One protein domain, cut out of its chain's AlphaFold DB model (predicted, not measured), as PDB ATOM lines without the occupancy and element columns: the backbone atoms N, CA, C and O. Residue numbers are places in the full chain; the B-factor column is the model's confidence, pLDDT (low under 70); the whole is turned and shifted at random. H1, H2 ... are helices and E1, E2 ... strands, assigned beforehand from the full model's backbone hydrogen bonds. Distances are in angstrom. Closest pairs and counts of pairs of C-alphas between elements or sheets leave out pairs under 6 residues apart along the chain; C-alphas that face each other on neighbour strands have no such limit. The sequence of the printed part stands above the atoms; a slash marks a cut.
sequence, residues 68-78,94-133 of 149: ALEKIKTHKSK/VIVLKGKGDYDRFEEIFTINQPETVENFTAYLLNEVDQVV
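AT A GLANCE: This is residues 68 to 78 and 94 to 133 of the 149 residues of an uncharacterized protein of Muricauda sp. 501str8 (UniProt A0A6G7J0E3). A thin hairpin of two strands, E1 and E2, reaches out on one side of the long helix H2, and the short helix H1 packs on H2 on the other side; residues 127 to 133 of H2 stick out. The printed part has 51 residues with two named helices and two named strands, in the order H1, E1, E2, H2 along the chain, and its class is mixed, helices and strands, with an antiparallel sheet E1 - E2. It is flat, 44 by 30 by 12 A, and only just loose, close to extended, with a radius of gyration of the C-alphas of 14.4 A.

IN THESE COORDINATES: E1 is residues 95 to 98, 9.9 A, and E2 109 to 112, 10.2 A. H2, residues 115 to 133, spans 26.6 A and ends at C-alpha 133 (152.435, 105.148, 178.029). H1, residues 68 to 78, spans 15.6 A from C-alpha 68 (136.459, 112.583, 173.817).

HOW THE PARTS SIT: In the hairpin E1 and E2, at 161 degrees, N 97 and O 110 are 2.8 A apart, within hydrogen-bond range. The closest C-alphas of E1 and H2, Ile 95 and Val 118, are 6.4 A apart. H2 touches H1 with residues 115 to 123 alone, closest at the C-alphas of Leu 69 and Thr 122, 6.3 A, at a shallow tilt of 31 degrees, opposite ways. H1 and E2 are apart. Every O i to N i+4 pair in H1 and H2 is within hydrogen-bond range.

THE WHOLE: The farthest C-alphas, Lys 78 and Tyr 103, are 45.6 A apart. Residues 79 to 93 are not printed; C-alphas 78 and 94 across the cut are 18.5 A apart. No link printed whole is long. The model's pLDDT is under 70 at residues 100 to 107.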
ATOM      1  N   ALA A  68     136.832 111.176 173.694       88.12
ATOM      2  CA  ALA A  68     136.459 112.583 173.817       88.12
ATOM      3  C   ALA A  68     136.813 113.366 172.544       88.12
ATOM      4  O   ALA A  68     135.967 114.085 172.013       88.12
ATOM      5  N   LEU A  69     138.022 113.166 172.012       91.56
ATOM      6  CA  LEU A  69     138.485 113.819 170.791       91.56
ATOM      7  C   LEU A  69     137.641 113.426 169.570       91.56
ATOM      8  O   LEU A  69     137.274 114.292 168.778       91.56
ATOM      9  N   GLU A  70     137.291 112.146 169.432       90.94
ATOM     10  CA  GLU A  70     136.393 111.678 168.368       90.94
ATOM     11  C   GLU A  70     135.031 112.369 168.442       90.94
ATOM     12  O   GLU A  70     134.560 112.903 167.439       90.94
ATOM     13  N   LYS A  71     134.425 112.451 169.633       89.62
ATOM     14  CA  LYS A  71     133.132 113.126 169.800       89.62
ATOM     15  C   LYS A  71     133.200 114.624 169.488       89.62
ATOM     16  O   LYS A  71     132.266 115.149 168.882       89.62
ATOM     17  N   ILE A  72     134.285 115.301 169.876       88.50
ATOM     18  CA  ILE A  72     134.525 116.713 169.535       88.50
ATOM     19  C   ILE A  72     134.569 116.880 168.011       88.50
ATOM     20  O   ILE A  72     133.863 117.730 167.465       88.50
ATOM     21  N   LYS A  73     135.329 116.025 167.316       87.56
ATOM     22  CA  LYS A  73     135.440 116.044 165.850       87.56
ATOM     23  C   LYS A  73     134.103 115.774 165.165       87.56
ATOM     24  O   LYS A  73     133.731 116.523 164.268       87.56
ATOM     25  N   THR A  74     133.350 114.767 165.617       87.25
ATOM     26  CA  THR A  74     132.015 114.460 165.078       87.25
ATOM     27  C   THR A  74     131.039 115.619 165.275       87.25
ATOM     28  O   THR A  74     130.252 115.926 164.384       87.25
ATOM     29  N   HIS A  75     131.069 116.290 166.428       84.44
ATOM     30  CA  HIS A  75     130.210 117.451 166.660       84.44
ATOM     31  C   HIS A  75     130.601 118.636 165.758       84.44
ATOM     32  O   HIS A  75     129.725 119.295 165.203       84.44
ATOM     33  N   LYS A  76     131.900 118.870 165.527       77.31
ATOM     34  CA  LYS A  76     132.359 119.897 164.574       77.31
ATOM     35  C   LYS A  76     131.984 119.570 163.126       77.31
ATOM     36  O   LYS A  76     131.577 120.474 162.403       77.31
ATOM     37  N   SER A  77     132.070 118.307 162.704       79.81
ATOM     38  CA  SER A  77     131.736 117.910 161.329       79.81
ATOM     39  C   SER A  77     130.238 118.017 161.031       79.81
ATOM     40  O   SER A  77     129.869 118.395 159.921       79.81
ATOM     41  N   LYS A  78     129.375 117.770 162.030       74.38
ATOM     42  CA  LYS A  78     127.917 117.953 161.909       74.38
ATOM     43  C   LYS A  78     127.518 119.380 161.514       74.38
ATOM     44  O   LYS A  78     126.542 119.539 160.796       74.38
ATOM     45  N   VAL A  94     134.147 121.453 177.755       88.31
ATOM     46  CA  VAL A  94     134.823 122.527 178.485       88.31
ATOM     47  C   VAL A  94     136.106 122.011 179.133       88.31
ATOM     48  O   VAL A  94     136.142 120.911 179.683       88.31
ATOM     49  N   ILE A  95     137.165 122.814 179.080       87.31
ATOM     50  CA  ILE A  95     138.367 122.631 179.896       87.31
ATOM     51  C   ILE A  95     138.116 123.336 181.221       87.31
ATOM     52  O   ILE A  95     137.818 124.528 181.232       87.31
ATOM     53  N   VAL A  96     138.266 122.614 182.328       87.75
ATOM     54  CA  VAL A  96     138.154 123.169 183.680       87.75
ATOM     55  C   VAL A  96     139.539 123.175 184.317       87.75
ATOM     56  O   VAL A  96     140.116 122.118 184.570       87.75
ATOM     57  N   LEU A  97     140.077 124.365 184.565       83.44
ATOM     58  CA  LEU A  97     141.337 124.574 185.266       83.44
ATOM     59  C   LEU A  97     141.032 125.009 186.693       83.44
ATOM     60  O   LEU A  97     140.286 125.957 186.921       83.44
ATOM     61  N   LYS A  98     141.619 124.303 187.653       81.88
ATOM     62  CA  LYS A  98     141.440 124.570 189.076       81.88
ATOM     63  C   LYS A  98     142.729 125.155 189.641       81.88
ATOM     64  O   LYS A  98     143.722 124.437 189.775       81.88
ATOM     65  N   GLY A  99     142.717 126.449 189.935       72.88
ATOM     66  CA  GLY A  99     143.805 127.137 190.618       72.88
ATOM     67  C   GLY A  99     143.831 126.793 192.107       72.88
ATOM     68  O   GLY A  99     142.793 126.551 192.725       72.88
ATOM     69  N   LYS A 100     145.029 126.777 192.699       67.00
ATOM     70  CA  LYS A 100     145.168 126.884 194.154       67.00
ATOM     71  C   LYS A 100     145.152 128.372 194.482       67.00
ATOM     72  O   LYS A 100     146.088 129.067 194.108       67.00
ATOM     73  N   GLY A 101     144.079 128.850 195.104       62.34
ATOM     74  CA  GLY A 101     144.031 130.225 195.588       62.34
ATOM     75  C   GLY A 101     145.062 130.423 196.698       62.34
ATOM     76  O   GLY A 101     145.160 129.590 197.600       62.34
ATOM     77  N   ASP A 102     145.822 131.513 196.637       63.62
ATOM     78  CA  ASP A 102     146.633 131.947 197.771       63.62
ATOM     79  C   ASP A 102     145.730 132.634 198.815       63.62
ATOM     80  O   ASP A 102     144.837 133.411 198.467       63.62
ATOM     81  N   TYR A 103     145.997 132.376 200.101       55.12
ATOM     82  CA  TYR A 103     145.372 133.026 201.269       55.12
ATOM     83  C   TYR A 103     143.836 132.912 201.362       55.12
ATOM     84  O   TYR A 103     143.124 133.882 201.106       55.12
ATOM     85  N   ASP A 104     143.325 131.750 201.791       56.69
ATOM     86  CA  ASP A 104     141.922 131.539 202.214       56.69
ATOM     87  C   ASP A 104     140.826 131.945 201.202       56.69
ATOM     88  O   ASP A 104     139.649 132.060 201.556       56.69
ATOM     89  N   ARG A 105     141.165 132.131 199.919       56.19
ATOM     90  CA  ARG A 105     140.172 132.358 198.861       56.19
ATOM     91  C   ARG A 105     139.682 131.042 198.276       56.19
ATOM     92  O   ARG A 105     140.437 130.081 198.139       56.19
ATOM     93  N   PHE A 106     138.397 131.038 197.917       58.06
ATOM     94  CA  PHE A 106     137.740 129.958 197.188       58.06
ATOM     95  C   PHE A 106     138.579 129.517 195.984       58.06
ATOM     96  O   PHE A 106     139.217 130.340 195.330       58.06
ATOM     97  N   GLU A 107     138.572 128.213 195.706       64.56
ATOM     98  CA  GLU A 107     139.260 127.615 194.563       64.56
ATOM     99  C   GLU A 107     138.890 128.375 193.280       64.56
ATOM    100  O   GLU A 107     137.726 128.391 192.878       64.56
ATOM    101  N   GLU A 108     139.861 129.036 192.646       70.88
ATOM    102  CA  GLU A 108     139.615 129.746 191.391       70.88
ATOM    103  C   GLU A 108     139.421 128.711 190.276       70.88
ATOM    104  O   GLU A 108     140.346 127.980 189.909       70.88
ATOM    105  N   ILE A 109     138.191 128.610 189.765       80.31
ATOM    106  CA  ILE A 109     137.836 127.725 188.655       80.31
ATOM    107  C   ILE A 109     137.781 128.554 187.374       80.31
ATOM    108  O   ILE A 109     136.948 129.448 187.240       80.31
ATOM    109  N   PHE A 110     138.633 128.214 186.412       83.19
ATOM    110  CA  PHE A 110     138.637 128.802 185.077       83.19
ATOM    111  C   PHE A 110     138.097 127.792 184.071       83.19
ATOM    112  O   PHE A 110     138.560 126.652 184.011       83.19
ATOM    113  N   THR A 111     137.130 128.209 183.259       87.69
ATOM    114  CA  THR A 111     136.499 127.356 182.247       87.69
ATOM    115  C   THR A 111     136.757 127.889 180.844       87.69
ATOM    116  O   THR A 111     136.519 129.065 180.583       87.69
ATOM    117  N   ILE A 112     137.191 127.024 179.927       87.88
ATOM    118  CA  ILE A 112     137.412 127.359 178.512       87.88
ATOM    119  C   ILE A 112     136.547 126.433 177.653       87.88
ATOM    120  O   ILE A 112     136.733 125.220 177.684       87.88
ATOM    121  N   ASN A 113     135.615 126.992 176.879       88.94
ATOM    122  CA  ASN A 113     134.657 126.248 176.045       88.94
ATOM    123  C   ASN A 113     134.788 126.547 174.537       88.94
ATOM    124  O   ASN A 113     133.904 126.207 173.757       88.94
ATOM    125  N   GLN A 114     135.885 127.183 174.114       89.56
ATOM    126  CA  GLN A 114     136.151 127.468 172.702       89.56
ATOM    127  C   GLN A 114     136.452 126.163 171.941       89.56
ATOM    128  O   GLN A 114     137.436 125.502 172.285       89.56
ATOM    129  N   PRO A 115     135.670 125.771 170.912       87.25
ATOM    130  CA  PRO A 115     135.757 124.437 170.310       87.25
ATOM    131  C   PRO A 115     137.151 124.045 169.819       87.25
ATOM    132  O   PRO A 115     137.612 122.937 170.080       87.25
ATOM    133  N   GLU A 116     137.845 124.958 169.141       90.12
ATOM    134  CA  GLU A 116     139.215 124.744 168.656       90.12
ATOM    135  C   GLU A 116     140.212 124.612 169.803       90.12
ATOM    136  O   GLU A 116     141.089 123.753 169.765       90.12
ATOM    137  N   THR A 117     140.060 125.420 170.853       91.19
ATOM    138  CA  THR A 117     140.909 125.326 172.040       91.19
ATOM    139  C   THR A 117     140.703 123.997 172.757       91.19
ATOM    140  O   THR A 117     141.682 123.351 173.118       91.19
ATOM    141  N   VAL A 118     139.452 123.555 172.926       90.75
ATOM    142  CA  VAL A 118     139.135 122.271 173.568       90.75
ATOM    143  C   VAL A 118     139.633 121.092 172.732       90.75
ATOM    144  O   VAL A 118     140.219 120.165 173.291       90.75
ATOM    145  N   GLU A 119     139.473 121.130 171.408       91.19
ATOM    146  CA  GLU A 119     140.008 120.104 170.508       91.19
ATOM    147  C   GLU A 119     141.538 120.021 170.589       91.19
ATOM    148  O   GLU A 119     142.079 118.950 170.871       91.19
ATOM    149  N   ASN A 120     142.228 121.150 170.403       92.94
ATOM    150  CA  ASN A 120     143.690 121.208 170.404       92.94
ATOM    151  C   ASN A 120     144.267 120.787 171.756       92.94
ATOM    152  O   ASN A 120     145.229 120.024 171.804       92.94
ATOM    153  N   PHE A 121     143.658 121.235 172.856       92.69
ATOM    154  CA  PHE A 121     144.070 120.838 174.197       92.69
ATOM    155  C   PHE A 121     143.873 119.338 174.436       92.69
ATOM    156  O   PHE A 121     144.764 118.677 174.963       92.69
ATOM    157  N   THR A 122     142.733 118.780 174.018       90.81
ATOM    158  CA  THR A 122     142.454 117.342 174.167       90.81
ATOM    159  C   THR A 122     143.427 116.504 173.337       90.81
ATOM    160  O   THR A 122     143.942 115.504 173.830       90.81
ATOM    161  N   ALA A 123     143.721 116.926 172.103       91.69
ATOM    162  CA  ALA A 123     144.695 116.268 171.234       91.69
ATOM    163  C   ALA A 123     146.122 116.348 171.798       91.69
ATOM    164  O   ALA A 123     146.838 115.348 171.798       91.69
ATOM    165  N   TYR A 124     146.514 117.510 172.326       92.94
ATOM    166  CA  TYR A 124     147.798 117.692 172.996       92.94
ATOM    167  C   TYR A 124     147.926 116.774 174.218       92.94
ATOM    168  O   TYR A 124     148.892 116.024 174.327       92.94
ATOM    169  N   LEU A 125     146.916 116.758 175.093       91.38
ATOM    170  CA  LEU A 125     146.910 115.912 176.285       91.38
ATOM    171  C   LEU A 125     146.950 114.419 175.934       91.38
ATOM    172  O   LEU A 125     147.617 113.650 176.621       91.38
ATOM    173  N   LEU A 126     146.260 114.006 174.868       91.75
ATOM    174  CA  LEU A 126     146.339 112.637 174.369       91.75
ATOM    175  C   LEU A 126     147.769 112.284 173.940       91.75
ATOM    176  O   LEU A 126     148.276 111.251 174.363       91.75
ATOM    177  N   ASN A 127     148.434 113.154 173.179       92.00
ATOM    178  CA  ASN A 127     149.819 112.934 172.761       92.00
ATOM    179  C   ASN A 127     150.786 112.832 173.957       92.00
ATOM    180  O   ASN A 127     151.635 111.945 173.983       92.00
ATOM    181  N   GLU A 128     150.639 113.686 174.972       90.12
ATOM    182  CA  GLU A 128     151.435 113.593 176.207       90.12
ATOM    183  C   GLU A 128     151.214 112.248 176.919       90.12
ATOM    184  O   GLU A 128     152.161 111.579 177.336       90.12
ATOM    185  N   VAL A 129     149.958 111.801 177.021       88.62
ATOM    186  CA  VAL A 129     149.632 110.494 177.609       88.62
ATOM    187  C   VAL A 129     150.220 109.350 176.777       88.62
ATOM    188  O   VAL A 129     150.751 108.409 177.364       88.62
ATOM    189  N   ASP A 130     150.171 109.431 175.447       88.75
ATOM    190  CA  ASP A 130     150.730 108.425 174.539       88.75
ATOM    191  C   ASP A 130     152.239 108.258 174.750       88.75
ATOM    192  O   ASP A 130     152.715 107.134 174.926       88.75
ATOM    193  N   GLN A 131     152.976 109.371 174.832       88.50
ATOM    194  CA  GLN A 131     154.417 109.366 175.095       88.50
ATOM    195  C   GLN A 131     154.745 108.735 176.452       88.50
ATOM    196  O   GLN A 131     155.634 107.888 176.553       88.50
ATOM    197  N   VAL A 132     153.999 109.088 177.504       86.50
ATOM    198  CA  VAL A 132     154.198 108.493 178.833       86.50
ATOM    199  C   VAL A 132     153.897 106.991 178.802       86.50
ATOM    200  O   VAL A 132     154.677 106.196 179.324       86.50
ATOM    201  N   VAL A 133     152.799 106.569 178.172       86.94
ATOM    202  CA  VAL A 133     152.435 105.148 178.029       86.94
ATOM    203  C   VAL A 133     153.525 104.369 177.288       86.94
ATOM    204  O   VAL A 133     153.840 103.243 177.685       86.94
TER     205      VAL A 133